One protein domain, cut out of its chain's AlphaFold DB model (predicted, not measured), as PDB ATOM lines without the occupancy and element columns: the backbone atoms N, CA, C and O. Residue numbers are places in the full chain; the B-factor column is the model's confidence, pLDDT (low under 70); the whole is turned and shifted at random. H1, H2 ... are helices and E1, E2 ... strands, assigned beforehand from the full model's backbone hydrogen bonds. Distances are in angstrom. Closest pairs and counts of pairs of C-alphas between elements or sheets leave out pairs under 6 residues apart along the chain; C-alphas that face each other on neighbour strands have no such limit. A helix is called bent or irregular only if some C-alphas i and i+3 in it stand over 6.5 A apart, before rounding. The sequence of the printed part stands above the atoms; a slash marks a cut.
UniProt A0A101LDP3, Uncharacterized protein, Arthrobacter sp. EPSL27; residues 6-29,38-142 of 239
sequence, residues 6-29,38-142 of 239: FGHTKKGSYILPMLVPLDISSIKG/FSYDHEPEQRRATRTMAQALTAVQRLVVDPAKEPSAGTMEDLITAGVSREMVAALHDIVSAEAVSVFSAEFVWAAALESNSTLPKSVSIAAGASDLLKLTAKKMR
ATOM      1  N   PHE A   6      -0.710  20.825 -53.543       85.44
ATOM      2  CA  PHE A   6      -1.565  20.021 -54.405       85.44
ATOM      3  C   PHE A   6      -1.517  20.558 -55.833       85.44
ATOM      4  O   PHE A   6      -1.627  21.765 -56.054       85.44
ATOM      5  N   GLY A   7      -1.313  19.671 -56.803       79.75
ATOM      6  CA  GLY A   7      -1.444  20.029 -58.212       79.75
ATOM      7  C   GLY A   7      -2.900  20.020 -58.674       79.75
ATOM      8  O   GLY A   7      -3.816  19.665 -57.935       79.75
ATOM      9  N   HIS A   8      -3.111  20.422 -59.925       73.50
ATOM     10  CA  HIS A   8      -4.445  20.490 -60.516       73.50
ATOM     11  C   HIS A   8      -4.933  19.099 -60.931       73.50
ATOM     12  O   HIS A   8      -4.200  18.343 -61.572       73.50
ATOM     13  N   THR A   9      -6.192  18.793 -60.626       72.31
ATOM     14  CA  THR A   9      -6.890  17.640 -61.199       72.31
ATOM     15  C   THR A   9      -7.277  17.950 -62.650       72.31
ATOM     16  O   THR A   9      -7.557  19.096 -63.013       72.31
ATOM     17  N   LYS A  10      -7.283  16.935 -63.521       64.69
ATOM     18  CA  LYS A  10      -7.859  17.062 -64.871       64.69
ATOM     19  C   LYS A  10      -9.333  16.676 -64.816       64.69
ATOM     20  O   LYS A  10      -9.708  15.781 -64.065       64.69
ATOM     21  N   LYS A  11     -10.178  17.303 -65.636       53.97
ATOM     22  CA  LYS A  11     -11.596  16.925 -65.746       53.97
ATOM     23  C   LYS A  11     -11.699  15.437 -66.129       53.97
ATOM     24  O   LYS A  11     -11.138  15.037 -67.143       53.97
ATOM     25  N   GLY A  12     -12.366  14.635 -65.297       63.56
ATOM     26  CA  GLY A  12     -12.463  13.173 -65.451       63.56
ATOM     27  C   GLY A  12     -11.315  12.363 -64.826       63.56
ATOM     28  O   GLY A  12     -11.335  11.141 -64.896       63.56
ATOM     29  N   SER A  13     -10.331  13.014 -64.199       60.22
ATOM     30  CA  SER A  13      -9.249  12.376 -63.446       60.22
ATOM     31  C   SER A  13      -9.385  12.704 -61.960       60.22
ATOM     32  O   SER A  13      -9.362  13.870 -61.573       60.22
ATOM     33  N   TYR A  14      -9.484  11.671 -61.124       75.75
ATOM     34  CA  TYR A  14      -9.505  11.790 -59.659       75.75
ATOM     35  C   TYR A  14      -8.093  11.712 -59.045       75.75
ATOM     36  O   TYR A  14      -7.932  11.350 -57.884       75.75
ATOM     37  N   ILE A  15      -7.054  12.028 -59.827       81.69
ATOM     38  CA  ILE A  15      -5.659  11.990 -59.373       81.69
ATOM     39  C   ILE A  15      -5.308  13.330 -58.737       81.69
ATOM     40  O   ILE A  15      -5.312  14.362 -59.410       81.69
ATOM     41  N   LEU A  16      -4.951  13.296 -57.454       85.38
ATOM     42  CA  LEU A  16      -4.496  14.456 -56.696       85.38
ATOM     43  C   LEU A  16      -2.982  14.359 -56.444       85.38
ATOM     44  O   LEU A  16      -2.564  13.703 -55.487       85.38
ATOM     45  N   PRO A  17      -2.134  14.983 -57.281       86.62
ATOM     46  CA  PRO A  17      -0.698  14.966 -57.050       86.62
ATOM     47  C   PRO A  17      -0.353  15.843 -55.842       86.62
ATOM     48  O   PRO A  17      -0.739  17.012 -55.781       86.62
ATOM     49  N   MET A  18       0.406  15.282 -54.902       88.94
ATOM     50  CA  MET A  18       0.939  15.988 -53.739       88.94
ATOM     51  C   MET A  18       2.452  16.136 -53.893       88.94
ATOM     52  O   MET A  18       3.181  15.151 -53.969       88.94
ATOM     53  N   LEU A  19       2.926  17.378 -53.937       89.81
ATOM     54  CA  LEU A  19       4.343  17.714 -53.989       89.81
ATOM     55  C   LEU A  19       4.804  18.151 -52.606       89.81
ATOM     56  O   LEU A  19       4.284  19.116 -52.045       89.81
ATOM     57  N   VAL A  20       5.806  17.456 -52.078       87.88
ATOM     58  CA  VAL A  20       6.398  17.754 -50.776       87.88
ATOM     59  C   VAL A  20       7.830  18.253 -51.008       87.88
ATOM     60  O   VAL A  20       8.722  17.438 -51.252       87.88
ATOM     61  N   PRO A  21       8.069  19.579 -51.001       86.31
ATOM     62  CA  PRO A  21       9.405  20.120 -51.212       86.31
ATOM     63  C   PRO A  21      10.322  19.733 -50.052       86.31
ATOM     64  O   PRO A  21       9.912  19.730 -48.889       86.31
ATOM     65  N   LEU A  22      11.569  19.401 -50.378       82.50
ATOM     66  CA  LEU A  22      12.589  19.081 -49.389       82.50
ATOM     67  C   LEU A  22      13.403  20.329 -49.075       82.50
ATOM     68  O   LEU A  22      13.918  20.978 -49.986       82.50
ATOM     69  N   ASP A  23      13.568  20.618 -47.789       78.06
ATOM     70  CA  ASP A  23      14.580  21.566 -47.347       78.06
ATOM     71  C   ASP A  23      15.926  20.841 -47.245       78.06
ATOM     72  O   ASP A  23      16.181  20.079 -46.314       78.06
ATOM     73  N   ILE A  24      16.764  21.034 -48.261       70.50
ATOM     74  CA  ILE A  24      18.100  20.430 -48.351       70.50
ATOM     75  C   ILE A  24      19.204  21.350 -47.814       70.50
ATOM     76  O   ILE A  24      20.385  21.013 -47.916       70.50
ATOM     77  N   SER A  25      18.847  22.521 -47.278       65.62
ATOM     78  CA  SER A  25      19.819  23.492 -46.761       65.62
ATOM     79  C   SER A  25      20.547  22.975 -45.517       65.62
ATOM     80  O   SER A  25      21.752  23.173 -45.384       65.62
ATOM     81  N   SER A  26      19.848  22.216 -44.671       55.28
ATOM     82  CA  SER A  26      20.360  21.604 -43.438       55.28
ATOM     83  C   SER A  26      21.260  20.382 -43.657       55.28
ATOM     84  O   SER A  26      21.934  19.943 -42.732       55.28
ATOM     85  N   ILE A  27      21.302  19.840 -44.877       57.88
ATOM     86  CA  ILE A  27      22.034  18.607 -45.222       57.88
ATOM     87  C   ILE A  27      23.480  18.926 -45.649       57.88
ATOM     88  O   ILE A  27      24.350  18.059 -45.670       57.88
ATOM     89  N   LYS A  28      23.777  20.190 -45.977       53.03
ATOM     90  CA  LYS A  28      25.105  20.631 -46.423       53.03
ATOM     91  C   LYS A  28      25.957  21.152 -45.262       53.03
ATOM     92  O   LYS A  28      26.295  22.330 -45.220       53.03
ATOM     93  N   GLY A  29      26.369  20.266 -44.361       47.53
ATOM     94  CA  GLY A  29      27.506  20.520 -43.472       47.53
ATOM     95  C   GLY A  29      28.812  20.100 -44.150       47.53
ATOM     96  O   GLY A  29      29.235  18.962 -43.989       47.53
ATOM     97  N   PHE A  38      31.349  13.080 -39.569       42.09
ATOM     98  CA  PHE A  38      30.163  12.349 -39.092       42.09
ATOM     99  C   PHE A  38      28.830  13.061 -39.364       42.09
ATOM    100  O   PHE A  38      28.277  13.740 -38.496       42.09
ATOM    101  N   SER A  39      28.329  12.899 -40.591       45.53
ATOM    102  CA  SER A  39      26.963  13.267 -40.947       45.53
ATOM    103  C   SER A  39      26.033  12.447 -40.063       45.53
ATOM    104  O   SER A  39      25.815  11.263 -40.304       45.53
ATOM    105  N   TYR A  40      25.501  13.036 -38.996       43.19
ATOM    106  CA  TYR A  40      24.252  12.526 -38.462       43.19
ATOM    107  C   TYR A  40      23.213  12.784 -39.553       43.19
ATOM    108  O   TYR A  40      22.683  13.887 -39.647       43.19
ATOM    109  N   ASP A  41      22.983  11.764 -40.386       54.59
ATOM    110  CA  ASP A  41      22.057  11.702 -41.521       54.59
ATOM    111  C   ASP A  41      20.605  11.906 -41.063       54.59
ATOM    112  O   ASP A  41      19.762  11.007 -41.098       54.59
ATOM    113  N   HIS A  42      20.292  13.092 -40.552       63.50
ATOM    114  CA  HIS A  42      18.938  13.440 -40.177       63.50
ATOM    115  C   HIS A  42      18.149  13.628 -41.462       63.50
ATOM    116  O   HIS A  42      18.246  14.641 -42.152       63.50
ATOM    117  N   GLU A  43      17.363  12.605 -41.786       75.19
ATOM    118  CA  GLU A  43      16.362  12.679 -42.832       75.19
ATOM    119  C   GLU A  43      15.516  13.957 -42.629       75.19
ATOM    120  O   GLU A  43      14.974  14.157 -41.526       75.19
ATOM    121  N   PRO A  44      15.382  14.823 -43.662       82.81
ATOM    122  CA  PRO A  44      14.583  16.038 -43.566       82.81
ATOM    123  C   PRO A  44      13.174  15.722 -43.095       82.81
ATOM    124  O   PRO A  44      12.601  14.695 -43.466       82.81
ATOM    125  N   GLU A  45      12.582  16.615 -42.310       83.94
ATOM    126  CA  GLU A  45      11.280  16.365 -41.684       83.94
ATOM    127  C   GLU A  45      10.194  16.025 -42.702       83.94
ATOM    128  O   GLU A  45       9.362  15.149 -42.478       83.94
ATOM    129  N   GLN A  46      10.240  16.690 -43.855       86.56
ATOM    130  CA  GLN A  46       9.330  16.480 -44.969       86.56
ATOM    131  C   GLN A  46       9.478  15.076 -45.569       86.56
ATOM    132  O   GLN A  46       8.481  14.450 -45.942       86.56
ATOM    133  N   ARG A  47      10.707  14.549 -45.610       86.69
ATOM    134  CA  ARG A  47      10.983  13.190 -46.079       86.69
ATOM    135  C   ARG A  47      10.541  12.160 -45.040       86.69
ATOM    136  O   ARG A  47       9.803  11.251 -45.407       86.69
ATOM    137  N   ARG A  48      10.843  12.382 -43.750       87.00
ATOM    138  CA  ARG A  48      10.352  11.531 -42.647       87.00
ATOM    139  C   ARG A  48       8.831  11.442 -42.648       87.00
ATOM    140  O   ARG A  48       8.290  10.346 -42.605       87.00
ATOM    141  N   ALA A  49       8.143  12.579 -42.742       88.88
ATOM    142  CA  ALA A  49       6.684  12.633 -42.735       88.88
ATOM    143  C   ALA A  49       6.078  11.874 -43.924       88.88
ATOM    144  O   ALA A  49       5.184  11.051 -43.735       88.88
ATOM    145  N   THR A  50       6.598  12.097 -45.136       90.56
ATOM    146  CA  THR A  50       6.154  11.366 -46.336       90.56
ATOM    147  C   THR A  50       6.435   9.868 -46.199       90.56
ATOM    148  O   THR A  50       5.584   9.052 -46.543       90.56
ATOM    149  N   ARG A  51       7.597   9.483 -45.652       90.31
ATOM    150  CA  ARG A  51       7.959   8.081 -45.397       90.31
ATOM    151  C   ARG A  51       7.016   7.425 -44.401       90.31
ATOM    152  O   ARG A  51       6.520   6.343 -44.694       90.31
ATOM    153  N   THR A  52       6.730   8.074 -43.276       91.56
ATOM    154  CA  THR A  52       5.761   7.581 -42.293       91.56
ATOM    155  C   THR A  52       4.379   7.432 -42.917       91.56
ATOM    156  O   THR A  52       3.757   6.394 -42.744       91.56
ATOM    157  N   MET A  53       3.917   8.404 -43.710       92.94
ATOM    158  CA  MET A  53       2.640   8.299 -44.424       92.94
ATOM    159  C   MET A  53       2.614   7.096 -45.380       92.94
ATOM    160  O   MET A  53       1.648   6.335 -45.385       92.94
ATOM    161  N   ALA A  54       3.677   6.899 -46.162       93.44
ATOM    162  CA  ALA A  54       3.792   5.774 -47.082       93.44
ATOM    163  C   ALA A  54       3.802   4.431 -46.335       93.44
ATOM    164  O   ALA A  54       3.064   3.516 -46.691       93.44
ATOM    165  N   GLN A  55       4.589   4.332 -45.260       93.38
ATOM    166  CA  GLN A  55       4.676   3.143 -44.409       93.38
ATOM    167  C   GLN A  55       3.340   2.828 -43.736       93.38
ATOM    168  O   GLN A  55       2.916   1.677 -43.753       93.38
ATOM    169  N   ALA A  56       2.647   3.841 -43.219       95.19
ATOM    170  CA  ALA A  56       1.336   3.696 -42.611       95.19
ATOM    171  C   ALA A  56       0.295   3.200 -43.631       95.19
ATOM    172  O   ALA A  56      -0.447   2.262 -43.347       95.19
ATOM    173  N   LEU A  57       0.273   3.758 -44.850       96.50
ATOM    174  CA  LEU A  57      -0.635   3.308 -45.914       96.50
ATOM    175  C   LEU A  57      -0.348   1.854 -46.310       96.50
ATOM    176  O   LEU A  57      -1.271   1.050 -46.449       96.50
ATOM    177  N   THR A  58       0.930   1.493 -46.435       96.06
ATOM    178  CA  THR A  58       1.344   0.114 -46.717       96.06
ATOM    179  C   THR A  58       0.988  -0.836 -45.580       96.06
ATOM    180  O   THR A  58       0.572  -1.961 -45.844       96.06
ATOM    181  N   ALA A  59       1.117  -0.410 -44.325       95.62
ATOM    182  CA  ALA A  59       0.737  -1.214 -43.171       95.62
ATOM    183  C   ALA A  59      -0.772  -1.478 -43.150       95.62
ATOM    184  O   ALA A  59      -1.177  -2.620 -42.958       95.62
ATOM    185  N   VAL A  60      -1.603  -0.466 -43.433       96.50
ATOM    186  CA  VAL A  60      -3.058  -0.656 -43.566       96.50
ATOM    187  C   VAL A  60      -3.369  -1.682 -44.654       96.50
ATOM    188  O   VAL A  60      -4.117  -2.624 -44.398       96.50
ATOM    189  N   GLN A  61      -2.760  -1.567 -45.836       96.19
ATOM    190  CA  GLN A  61      -2.964  -2.555 -46.894       96.19
ATOM    191  C   GLN A  61      -2.564  -3.967 -46.428       96.19
ATOM    192  O   GLN A  61      -3.388  -4.875 -46.427       96.19
ATOM    193  N   ARG A  62      -1.330  -4.146 -45.953       95.56
ATOM    194  CA  ARG A  62      -0.770  -5.477 -45.664       95.56
ATOM    195  C   ARG A  62      -1.348  -6.154 -44.428       95.56
ATOM    196  O   ARG A  62      -1.363  -7.379 -44.366       95.56
ATOM    197  N   LEU A  63      -1.749  -5.380 -43.421       95.19
ATOM    198  CA  LEU A  63      -2.169  -5.902 -42.118       95.19
ATOM    199  C   LEU A  63      -3.686  -5.885 -41.919       95.19
ATOM    200  O   LEU A  63      -4.186  -6.622 -41.074       95.19
ATOM    201  N   VAL A  64      -4.416  -5.063 -42.678       95.06
ATOM    202  CA  VAL A  64      -5.881  -4.950 -42.573       95.06
ATOM    203  C   VAL A  64      -6.562  -5.456 -43.839       95.06
ATOM    204  O   VAL A  64      -7.460  -6.289 -43.752       95.06
ATOM    205  N   VAL A  65      -6.141  -4.974 -45.010       95.31
ATOM    206  CA  VAL A  65      -6.833  -5.241 -46.281       95.31
ATOM    207  C   VAL A  65      -6.506  -6.634 -46.814       95.31
ATOM    208  O   VAL A  65      -7.411  -7.450 -46.977       95.31
ATOM    209  N   ASP A  66      -5.225  -6.927 -47.038       95.12
ATOM    210  CA  ASP A  66      -4.765  -8.174 -47.657       95.12
ATOM    211  C   ASP A  66      -5.154  -9.431 -46.851       95.12
ATOM    212  O   ASP A  66      -5.569 -10.419 -47.459       95.12
ATOM    213  N   PRO A  67      -5.091  -9.441 -45.499       93.69
ATOM    214  CA  PRO A  67      -5.507 -10.605 -44.721       93.69
ATOM    215  C   PRO A  67      -7.020 -10.849 -44.740       93.69
ATOM    216  O   PRO A  67      -7.448 -11.933 -44.338       93.69
ATOM    217  N   ALA A  68      -7.816  -9.850 -45.152       91.50
ATOM    218  CA  ALA A  68      -9.279  -9.877 -45.199       91.50
ATOM    219  C   ALA A  68      -9.936 -10.377 -43.896       91.50
ATOM    220  O   ALA A  68     -10.952 -11.075 -43.908       91.50
ATOM    221  N   LYS A  69      -9.328 -10.052 -42.750       90.19
ATOM    222  CA  LYS A  69      -9.752 -10.498 -41.418       90.19
ATOM    223  C   LYS A  69      -9.722  -9.344 -40.435       90.19
ATOM    224  O   LYS A  69      -8.972  -8.384 -40.585       90.19
ATOM    225  N   GLU A  70     -10.535  -9.473 -39.397       91.06
ATOM    226  CA  GLU A  70     -10.564  -8.519 -38.298       91.06
ATOM    227  C   GLU A  70      -9.188  -8.428 -37.603       91.06
ATOM    228  O   GLU A  70      -8.642  -9.461 -37.200       91.06
ATOM    229  N   PRO A  71      -8.624  -7.216 -37.410       89.75
ATOM    230  CA  PRO A  71      -7.315  -7.075 -36.784       89.75
ATOM    231  C   PRO A  71      -7.319  -7.488 -35.310       89.75
ATOM    232  O   PRO A  71      -8.242  -7.158 -34.550       89.75
ATOM    233  N   SER A  72      -6.244  -8.165 -34.907       90.38
ATOM    234  CA  SER A  72      -5.967  -8.551 -33.520       90.38
ATOM    235  C   SER A  72      -5.361  -7.397 -32.707       90.38
ATOM    236  O   SER A  72      -5.026  -6.349 -33.258       90.38
ATOM    237  N   ALA A  73      -5.185  -7.588 -31.395       84.31
ATOM    238  CA  ALA A  73      -4.496  -6.615 -30.543       84.31
ATOM    239  C   ALA A  73      -3.030  -6.394 -30.967       84.31
ATOM    240  O   ALA A  73      -2.615  -5.247 -31.093       84.31
ATOM    241  N   GLY A  74      -2.284  -7.462 -31.284       84.31
ATOM    242  CA  GLY A  74      -0.907  -7.337 -31.786       84.31
ATOM    243  C   GLY A  74      -0.846  -6.591 -33.121       84.31
ATOM    244  O   GLY A  74      -0.055  -5.673 -33.291       84.31
ATOM    245  N   THR A  75      -1.789  -6.873 -34.027       91.38
ATOM    246  CA  THR A  75      -1.911  -6.140 -35.299       91.38
ATOM    247  C   THR A  75      -2.161  -4.644 -35.081       91.38
ATOM    248  O   THR A  75      -1.674  -3.818 -35.846       91.38
ATOM    249  N   MET A  76      -2.914  -4.272 -34.043       90.81
ATOM    250  CA  MET A  76      -3.143  -2.865 -33.696       90.81
ATOM    251  C   MET A  76      -1.867  -2.175 -33.211       90.81
ATOM    252  O   MET A  76      -1.618  -1.033 -33.591       90.81
ATOM    253  N   GLU A  77      -1.049  -2.858 -32.412       87.00
ATOM    254  CA  GLU A  77       0.254  -2.347 -31.970       87.00
ATOM    255  C   GLU A  77       1.212  -2.157 -33.153       87.00
ATOM    256  O   GLU A  77       1.858  -1.110 -33.258       87.00
ATOM    257  N   ASP A  78       1.234  -3.106 -34.092       90.50
ATOM    258  CA  ASP A  78       2.031  -3.017 -35.321       90.50
ATOM    259  C   ASP A  78       1.601  -1.827 -36.197       90.50
ATOM    260  O   ASP A  78       2.442  -1.072 -36.688       90.50
ATOM    261  N   LEU A  79       0.287  -1.611 -36.358       93.25
ATOM    262  CA  LEU A  79      -0.264  -0.467 -37.097       93.25
ATOM    263  C   LEU A  79       0.153   0.865 -36.458       93.25
ATOM    264  O   LEU A  79       0.616   1.767 -37.159       93.25
ATOM    265  N   ILE A  80       0.034   0.990 -35.133       90.31
ATOM    266  CA  ILE A  80       0.437   2.199 -34.398       90.31
ATOM    267  C   ILE A  80       1.944   2.440 -34.552       90.31
ATOM    268  O   ILE A  80       2.363   3.564 -34.824       90.31
ATOM    269  N   THR A  81       2.754   1.385 -34.440       88.06
ATOM    270  CA  THR A  81       4.215   1.454 -34.598       88.06
ATOM    271  C   THR A  81       4.614   1.890 -36.009       88.06
ATOM    272  O   THR A  81       5.566   2.652 -36.177       88.06
ATOM    273  N   ALA A  82       3.851   1.486 -37.028       89.12
ATOM    274  CA  ALA A  82       4.026   1.931 -38.409       89.12
ATOM    275  C   ALA A  82       3.553   3.379 -38.671       89.12
ATOM    276  O   ALA A  82       3.704   3.877 -39.787       89.12
ATOM    277  N   GLY A  83       2.997   4.064 -37.666       90.56
ATOM    278  CA  GLY A  83       2.517   5.443 -37.768       90.56
ATOM    279  C   GLY A  83       1.073   5.579 -38.253       90.56
ATOM    280  O   GLY A  83       0.667   6.670 -38.654       90.56
ATOM    281  N   VAL A  84       0.287   4.499 -38.232       94.75
ATOM    282  CA  VAL A  84      -1.139   4.552 -38.572       94.75
ATOM    283  C   VAL A  84      -1.898   5.252 -37.448       94.75
ATOM    284  O   VAL A  84      -1.778   4.891 -36.277       94.75
ATOM    285  N   SER A  85      -2.717   6.239 -37.807       93.69
ATOM    286  CA  SER A  85      -3.640   6.903 -36.886       93.69
ATOM    287  C   SER A  85      -5.085   6.486 -37.146       93.69
ATOM    288  O   SER A  85      -5.455   6.057 -38.240       93.69
ATOM    289  N   ARG A  86      -5.938   6.665 -36.137       94.25
ATOM    290  CA  ARG A  86      -7.378   6.425 -36.268       94.25
ATOM    291  C   ARG A  86      -7.991   7.312 -37.353       94.25
ATOM    292  O   ARG A  86      -8.840   6.858 -38.113       94.25
ATOM    293  N   GLU A  87      -7.577   8.573 -37.403       94.19
ATOM    294  CA  GLU A  87      -8.051   9.584 -38.347       94.19
ATOM    295  C   GLU A  87      -7.710   9.188 -39.783       94.19
ATOM    296  O   GLU A  87      -8.550   9.311 -40.668       94.19
ATOM    297  N   MET A  88      -6.514   8.642 -39.999       94.81
ATOM    298  CA  MET A  88      -6.090   8.134 -41.297       94.81
ATOM    299  C   MET A  88      -6.948   6.952 -41.757       94.81
ATOM    300  O   MET A  88      -7.422   6.944 -42.889       94.81
ATOM    301  N   VAL A  89      -7.189   5.969 -40.883       96.50
ATOM    302  CA  VAL A  89      -8.024   4.803 -41.223       96.50
ATOM    303  C   VAL A  89      -9.480   5.214 -41.465       96.50
ATOM    304  O   VAL A  89     -10.114   4.708 -42.387       96.50
ATOM    305  N   ALA A  90     -10.002   6.157 -40.677       96.00
ATOM    306  CA  ALA A  90     -11.340   6.708 -40.881       96.00
ATOM    307  C   ALA A  90     -11.453   7.448 -42.225       96.00
ATOM    308  O   ALA A  90     -12.388   7.198 -42.975       96.00
ATOM    309  N   ALA A  91     -10.466   8.277 -42.575       95.38
ATOM    310  CA  ALA A  91     -10.440   8.963 -43.865       95.38
ATOM    311  C   ALA A  91     -10.368   7.978 -45.044       95.38
ATOM    312  O   ALA A  91     -11.060   8.161 -46.041       95.38
ATOM    313  N   LEU A  92      -9.574   6.907 -44.925       95.94
ATOM    314  CA  LEU A  92      -9.535   5.843 -45.933       95.94
ATOM    315  C   LEU A  92     -10.895   5.163 -46.091       95.94
ATOM    316  O   LEU A  92     -11.343   4.990 -47.219       95.94
ATOM    317  N   HIS A  93     -11.555   4.813 -44.980       96.69
ATOM    318  CA  HIS A  93     -12.914   4.272 -44.996       96.69
ATOM    319  C   HIS A  93     -13.872   5.206 -45.740       96.69
ATOM    320  O   HIS A  93     -14.606   4.745 -46.610       96.69
ATOM    321  N   ASP A  94     -13.846   6.504 -45.442       95.50
ATOM    322  CA  ASP A  94     -14.762   7.471 -46.049       95.50
ATOM    323  C   ASP A  94     -14.533   7.594 -47.564       95.50
ATOM    324  O   ASP A  94     -15.496   7.643 -48.329       95.50
ATOM    325  N   ILE A  95     -13.271   7.564 -48.013       93.19
ATOM    326  CA  ILE A  95     -12.918   7.589 -49.441       93.19
ATOM    327  C   ILE A  95     -13.426   6.336 -50.156       93.19
ATOM    328  O   ILE A  95     -14.094   6.446 -51.181       93.19
ATOM    329  N   VAL A  96     -13.108   5.144 -49.642       94.25
ATOM    330  CA  VAL A  96     -13.426   3.886 -50.342       94.25
ATOM    331  C   VAL A  96     -14.887   3.459 -50.195       94.25
ATOM    332  O   VAL A  96     -15.320   2.540 -50.881       94.25
ATOM    333  N   SER A  97     -15.647   4.114 -49.313       94.31
ATOM    334  CA  SER A  97     -17.097   3.917 -49.185       94.31
ATOM    335  C   SER A  97     -17.907   4.811 -50.125       94.31
ATOM    336  O   SER A  97     -19.122   4.640 -50.226       94.31
ATOM    337  N   ALA A  98     -17.277   5.782 -50.791       91.31
ATOM    338  CA  ALA A  98     -17.959   6.608 -51.774       91.31
ATOM    339  C   ALA A  98     -18.337   5.765 -53.003       91.31
ATOM    340  O   ALA A  98     -17.493   5.082 -53.572       91.31
ATOM    341  N   GLU A  99     -19.589   5.866 -53.460       87.00
ATOM    342  CA  GLU A  99     -20.131   5.054 -54.568       87.00
ATOM    343  C   GLU A  99     -19.309   5.168 -55.867       87.00
ATOM    344  O   GLU A  99     -19.174   4.209 -56.622       87.00
ATOM    345  N   ALA A 100     -18.703   6.333 -56.106       85.88
ATOM    346  CA  ALA A 100     -17.871   6.592 -57.279       85.88
ATOM    347  C   ALA A 100     -16.445   5.999 -57.194       85.88
ATOM    348  O   ALA A 100     -15.685   6.120 -58.157       85.88
ATOM    349  N   VAL A 101     -16.055   5.396 -56.066       85.19
ATOM    350  CA  VAL A 101     -14.694   4.902 -55.812       85.19
ATOM    351  C   VAL A 101     -14.701   3.379 -55.746       85.19
ATOM    352  O   VAL A 101     -15.186   2.785 -54.792       85.19
ATOM    353  N   SER A 102     -14.098   2.727 -56.741       89.56
ATOM    354  CA  SER A 102     -13.862   1.276 -56.707       89.56
ATOM    355  C   SER A 102     -12.557   0.909 -55.994       89.56
ATOM    356  O   SER A 102     -12.466  -0.139 -55.352       89.56
ATOM    357  N   VAL A 103     -11.541   1.769 -56.107       92.19
ATOM    358  CA  VAL A 103     -10.197   1.575 -55.553       92.19
ATOM    359  C   VAL A 103      -9.602   2.928 -55.175       92.19
ATOM    360  O   VAL A 103      -9.633   3.871 -55.964       92.19
ATOM    361  N   PHE A 104      -9.009   3.002 -53.988       93.50
ATOM    362  CA  PHE A 104      -8.058   4.043 -53.623       93.50
ATOM    363  C   PHE A 104      -6.641   3.572 -53.956       93.50
ATOM    364  O   PHE A 104      -6.226   2.502 -53.510       93.50
ATOM    365  N   SER A 105      -5.884   4.377 -54.697       93.06
ATOM    366  CA  SER A 105      -4.469   4.123 -54.963       93.06
ATOM    367  C   SER A 105      -3.609   5.332 -54.618       93.06
ATOM    368  O   SER A 105      -4.014   6.484 -54.776       93.06
ATOM    369  N   ALA A 106      -2.400   5.056 -54.138       93.31
ATOM    370  CA  ALA A 106      -1.375   6.058 -53.892       93.31
ATOM    371  C   ALA A 106      -0.044   5.563 -54.455       93.31
ATOM    372  O   ALA A 106       0.336   4.414 -54.233       93.31
ATOM    373  N   GLU A 107       0.670   6.436 -55.156       94.12
ATOM    374  CA  GLU A 107       2.006   6.174 -55.688       94.12
ATOM    375  C   GLU A 107       3.001   7.161 -55.080       94.12
ATOM    376  O   GLU A 107       2.716   8.353 -54.948       94.12
ATOM    377  N   PHE A 108       4.173   6.658 -54.701       91.62
ATOM    378  CA  PHE A 108       5.216   7.426 -54.034       91.62
ATOM    379  C   PHE A 108       6.447   7.510 -54.924       91.62
ATOM    380  O   PHE A 108       7.088   6.504 -55.236       91.62
ATOM    381  N   VAL A 109       6.803   8.739 -55.287       89.94
ATOM    382  CA  VAL A 109       8.032   9.047 -56.017       89.94
ATOM    383  C   VAL A 109       8.966   9.803 -55.083       89.94
ATOM    384  O   VAL A 109       8.648  10.892 -54.608       89.94
ATOM    385  N   TRP A 110      10.124   9.210 -54.804       88.12
ATOM    386  CA  TRP A 110      11.103   9.752 -53.866       88.12
ATOM    387  C   TRP A 110      12.152  10.588 -54.596       88.12
ATOM    388  O   TRP A 110      12.659  10.189 -55.642       88.12
ATOM    389  N   ALA A 111      12.501  11.747 -54.035       82.31
ATOM    390  CA  ALA A 111      13.530  12.605 -54.611       82.31
ATOM    391  C   ALA A 111      14.901  11.905 -54.613       82.31
ATOM    392  O   ALA A 111      15.368  11.455 -53.566       82.31
ATOM    393  N   ALA A 112      15.560  11.880 -55.774       74.81
ATOM    394  CA  ALA A 112      16.867  11.244 -55.971       74.81
ATOM    395  C   ALA A 112      18.035  11.985 -55.296       74.81
ATOM    396  O   ALA A 112      19.120  11.433 -55.161       74.81
ATOM    397  N   ALA A 113      17.824  13.237 -54.871       69.31
ATOM    398  CA  ALA A 113      18.842  14.061 -54.215       69.31
ATOM    399  C   ALA A 113      19.299  13.515 -52.848       69.31
ATOM    400  O   ALA A 113      20.265  14.019 -52.284       69.31
ATOM    401  N   LEU A 114      18.600  12.514 -52.310       71.69
ATOM    402  CA  LEU A 114      18.958  11.810 -51.090       71.69
ATOM    403  C   LEU A 114      18.909  10.311 -51.361       71.69
ATOM    404  O   LEU A 114      17.993   9.847 -52.044       71.69
ATOM    405  N   GLU A 115      19.830   9.548 -50.773       66.12
ATOM    406  CA  GLU A 115      19.830   8.091 -50.909       66.12
ATOM    407  C   GLU A 115      18.464   7.534 -50.501       66.12
ATOM    408  O   GLU A 115      17.929   7.842 -49.429       66.12
ATOM    409  N   SER A 116      17.817   6.811 -51.411       61.62
ATOM    410  CA  SER A 116      16.574   6.107 -51.124       61.62
ATOM    411  C   SER A 116      16.923   4.693 -50.693       61.62
ATOM    412  O   SER A 116      17.472   3.932 -51.491       61.62
ATOM    413  N   ASN A 117      16.558   4.308 -49.471       62.53
ATOM    414  CA  ASN A 117      16.608   2.902 -49.093       62.53
ATOM    415  C   ASN A 117      15.660   2.109 -50.005       62.53
ATOM    416  O   ASN A 117      14.519   2.513 -50.236       62.53
ATOM    417  N   SER A 118      16.117   0.966 -50.520       63.12
ATOM    418  CA  SER A 118      15.339   0.092 -51.416       63.12
ATOM    419  C   SER A 118      14.039  -0.435 -50.791       63.12
ATOM    420  O   SER A 118      13.177  -0.955 -51.496       63.12
ATOM    421  N   THR A 119      13.888  -0.273 -49.476       72.50
ATOM    422  CA  THR A 119      12.749  -0.695 -48.659       72.50
ATOM    423  C   THR A 119      11.612   0.330 -48.588       72.50
ATOM    424  O   THR A 119      10.598   0.059 -47.943       72.50
ATOM    425  N   LEU A 120      11.748   1.503 -49.221       79.81
ATOM    426  CA  LEU A 120      10.688   2.511 -49.223       79.81
ATOM    427  C   LEU A 120       9.467   2.040 -50.035       79.81
ATOM    428  O   LEU A 120       9.633   1.544 -51.155       79.81
ATOM    429  N   PRO A 121       8.237   2.228 -49.520       83.94
ATOM    430  CA  PRO A 121       7.036   1.913 -50.278       83.94
ATOM    431  C   PRO A 121       6.960   2.702 -51.586       83.94
ATOM    432  O   PRO A 121       7.319   3.881 -51.638       83.94
ATOM    433  N   LYS A 122       6.479   2.035 -52.639       89.12
ATOM    434  CA  LYS A 122       6.328   2.613 -53.984       89.12
ATOM    435  C   LYS A 122       4.876   2.872 -54.344       89.12
ATOM    436  O   LYS A 122       4.577   3.871 -54.986       89.12
ATOM    437  N   SER A 123       3.975   1.994 -53.923       93.88
ATOM    438  CA  SER A 123       2.549   2.149 -54.166       93.88
ATOM    439  C   SER A 123       1.720   1.416 -53.121       93.88
ATOM    440  O   SER A 123       2.208   0.512 -52.440       93.88
ATOM    441  N   VAL A 124       0.467   1.841 -52.999       95.38
ATOM    442  CA  VAL A 124      -0.581   1.222 -52.188       95.38
ATOM    443  C   VAL A 124      -1.866   1.183 -53.002       95.38
ATOM    444  O   VAL A 124      -2.155   2.120 -53.748       95.38
ATOM    445  N   SER A 125      -2.632   0.105 -52.846       95.50
ATOM    446  CA  SER A 125      -3.947  -0.066 -53.465       95.50
ATOM    447  C   SER A 125      -4.924  -0.669 -52.461       95.50
ATOM    448  O   SER A 125      -4.634  -1.692 -51.844       95.50
ATOM    449  N   ILE A 126      -6.073  -0.022 -52.275       95.50
ATOM    450  CA  ILE A 126      -7.106  -0.406 -51.312       95.50
ATOM    451  C   ILE A 126      -8.448  -0.421 -52.041       95.50
ATOM    452  O   ILE A 126      -8.938   0.617 -52.480       95.50
ATOM    453  N   ALA A 127      -9.046  -1.602 -52.179       93.56
ATOM    454  CA  ALA A 127     -10.337  -1.766 -52.841       93.56
ATOM    455  C   ALA A 127     -11.511  -1.330 -51.946       93.56
ATOM    456  O   ALA A 127     -11.449  -1.470 -50.724       93.56
ATOM    457  N   ALA A 128     -12.617  -0.901 -52.562       92.75
ATOM    458  CA  ALA A 128     -13.866  -0.542 -51.878       92.75
ATOM    459  C   ALA A 128     -14.397  -1.645 -50.947       92.75
ATOM    460  O   ALA A 128     -14.917  -1.362 -49.869       92.75
ATOM    461  N   GLY A 129     -14.172  -2.916 -51.306       93.38
ATOM    462  CA  GLY A 129     -14.540  -4.071 -50.479       93.38
ATOM    463  C   GLY A 129     -13.869  -4.118 -49.099       93.38
ATOM    464  O   GLY A 129     -14.311  -4.869 -48.237       93.38
ATOM    465  N   ALA A 130     -12.833  -3.310 -48.854       94.81
ATOM    466  CA  ALA A 130     -12.174  -3.213 -47.554       94.81
ATOM    467  C   ALA A 130     -12.868  -2.252 -46.570       94.81
ATOM    468  O   ALA A 130     -12.434  -2.155 -45.420       94.81
ATOM    469  N   SER A 131     -13.920  -1.538 -46.996       95.56
ATOM    470  CA  SER A 131     -14.591  -0.502 -46.198       95.56
ATOM    471  C   SER A 131     -14.953  -0.982 -44.784       95.56
ATOM    472  O   SER A 131     -14.528  -0.370 -43.799       95.56
ATOM    473  N   ASP A 132     -15.628  -2.125 -44.647       95.94
ATOM    474  CA  ASP A 132     -16.060  -2.632 -43.337       95.94
ATOM    475  C   ASP A 132     -14.886  -2.933 -42.392       95.94
ATOM    476  O   ASP A 132     -14.942  -2.630 -41.194       95.94
ATOM    477  N   LEU A 133     -13.783  -3.466 -42.927       96.06
ATOM    478  CA  LEU A 133     -12.566  -3.728 -42.157       96.06
ATOM    479  C   LEU A 133     -11.892  -2.428 -41.716       96.06
ATOM    480  O   LEU A 133     -11.456  -2.326 -40.567       96.06
ATOM    481  N   LEU A 134     -11.848  -1.409 -42.576       96.62
ATOM    482  CA  LEU A 134     -11.320  -0.089 -42.221       96.62
ATOM    483  C   LEU A 134     -12.178   0.569 -41.132       96.62
ATOM    484  O   LEU A 134     -11.643   1.058 -40.135       96.62
ATOM    485  N   LYS A 135     -13.508   0.499 -41.248       96.31
ATOM    486  CA  LYS A 135     -14.450   1.001 -40.236       96.31
ATOM    487  C   LYS A 135     -14.229   0.345 -38.876       96.31
ATOM    488  O   LYS A 135     -14.157   1.024 -37.846       96.31
ATOM    489  N   LEU A 136     -14.112  -0.982 -38.867       94.69
ATOM    490  CA  LEU A 136     -13.864  -1.766 -37.662       94.69
ATOM    491  C   LEU A 136     -12.503  -1.430 -37.046       94.69
ATOM    492  O   LEU A 136     -12.401  -1.239 -35.833       94.69
ATOM    493  N   THR A 137     -11.481  -1.294 -37.887       95.06
ATOM    494  CA  THR A 137     -10.125  -0.927 -37.474       95.06
ATOM    495  C   THR A 137     -10.117   0.447 -36.810       95.06
ATOM    496  O   THR A 137      -9.678   0.574 -35.668       95.06
ATOM    497  N   ALA A 138     -10.712   1.461 -37.445       94.69
ATOM    498  CA  ALA A 138     -10.837   2.800 -36.870       94.69
ATOM    499  C   ALA A 138     -11.601   2.793 -35.532       94.69
ATOM    500  O   ALA A 138     -11.260   3.533 -34.606       94.69
ATOM    501  N   LYS A 139     -12.623   1.938 -35.388       92.69
ATOM    502  CA  LYS A 139     -13.359   1.783 -34.124       92.69
ATOM    503  C   LYS A 139     -12.479   1.194 -33.018       92.69
ATOM    504  O   LYS A 139     -12.545   1.679 -31.890       92.69
ATOM    505  N   LYS A 140     -11.666   0.183 -33.331       91.00
ATOM    506  CA  LYS A 140     -10.745  -0.477 -32.389       91.00
ATOM    507  C   LYS A 140      -9.539   0.383 -32.008       91.00
ATOM    508  O   LYS A 140      -9.070   0.278 -30.884       91.00
ATOM    509  N   MET A 141      -9.087   1.265 -32.901       88.81
ATOM    510  CA  MET A 141      -8.027   2.242 -32.617       88.81
ATOM    511  C   MET A 141      -8.485   3.401 -31.724       88.81
ATOM    512  O   MET A 141      -7.690   4.293 -31.423       88.81
ATOM    513  N   ARG A 142      -9.759   3.443 -31.301       81.06
ATOM    514  CA  ARG A 142     -10.176   4.413 -30.285       81.06
ATOM    515  C   ARG A 142      -9.288   4.232 -29.059       81.06
ATOM    516  O   ARG A 142      -9.171   3.101 -28.589       81.06
TER     517      ARG A 142
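AT A GLANCE: This is residues 6 to 29 and 38 to 142 of the 239 residues of an uncharacterized protein of Arthrobacter sp. EPSL27 (UniProt A0A101LDP3). A long helix, H1, runs beside a small two-stranded hairpin, E1 and E2; H2 folds back along part of H1, and H3 and H4 pack side by side at the end where H1 finishes. Beyond this body, residues 6 to 29 and the link from E1 to E2 are long stretches with no named element. The printed part has 129 residues, under half in named elements, in the order H1, H2, H3, E1, E2, H4; the class is mostly helix and the sheet E1 - E2 is antiparallel. It is only just compact, close to loose, with a radius of gyration of the C-alphas of 16.4 A and spans of 49 by 43 by 24 A.

HOW THE PARTS SIT: E1, residues 103 to 107, and E2, residues 123 to 127, form a hairpin; N 104 and O 126 are 2.8 A apart and N 106 and O 124 3.0 A, within hydrogen-bond range. In H1, residues 45 to 65, Thr 58 has its C-alpha 5.9 A from that of Val 124, the closest to E2. H1, with residues 56 to 63 alone, touches H2, residues 73 to 81, in a helical hairpin at a shallow tilt of 20 degrees, opposite ways; the closest C-alphas, of Ala 59 and Leu 79, are 6.2 A apart. H3, residues 86 to 96, touches H4, residues 128 to 140, at a shallow tilt of 21 degrees, opposite ways; the closest C-alphas, of Val 96 and Ala 128, are 4.7 A apart. H1, with residues 64 to 65 alone, touches H4 about perpendicular at 74 degrees, C-alphas 65 and 130 being closest at 5.9 A. Every O i to N i+4 pair is within hydrogen-bond range in H1, H2 and H3, and 7 of 9 in H4.

IN THESE COORDINATES: H1 begins at C-alpha 45 (11.280, 16.365, -41.684) and is 28.6 A long. H2 is 12.5 A, H3 15.5 A, E1 13.0 A and E2 13.5 A. H4, 19.7 A, ends at C-alpha 140 (-10.745, -0.477, -32.389); it is irregular, with C-alphas 129 and 132 7.4 A apart.

THE WHOLE: The two C-alphas farthest apart, of Phe 38 and Glu 99, are 53.1 A apart. Residues 30 to 37 are not printed, and C-alphas 29 and 38 are 9.6 A apart across the cut. The link from E1 to E2, 15 residues, is long. Mean pLDDT of the printed part is 85.0; residues 10 to 13, 25 to 29, 38 to 42, 113 and 115 to 118 are under 70.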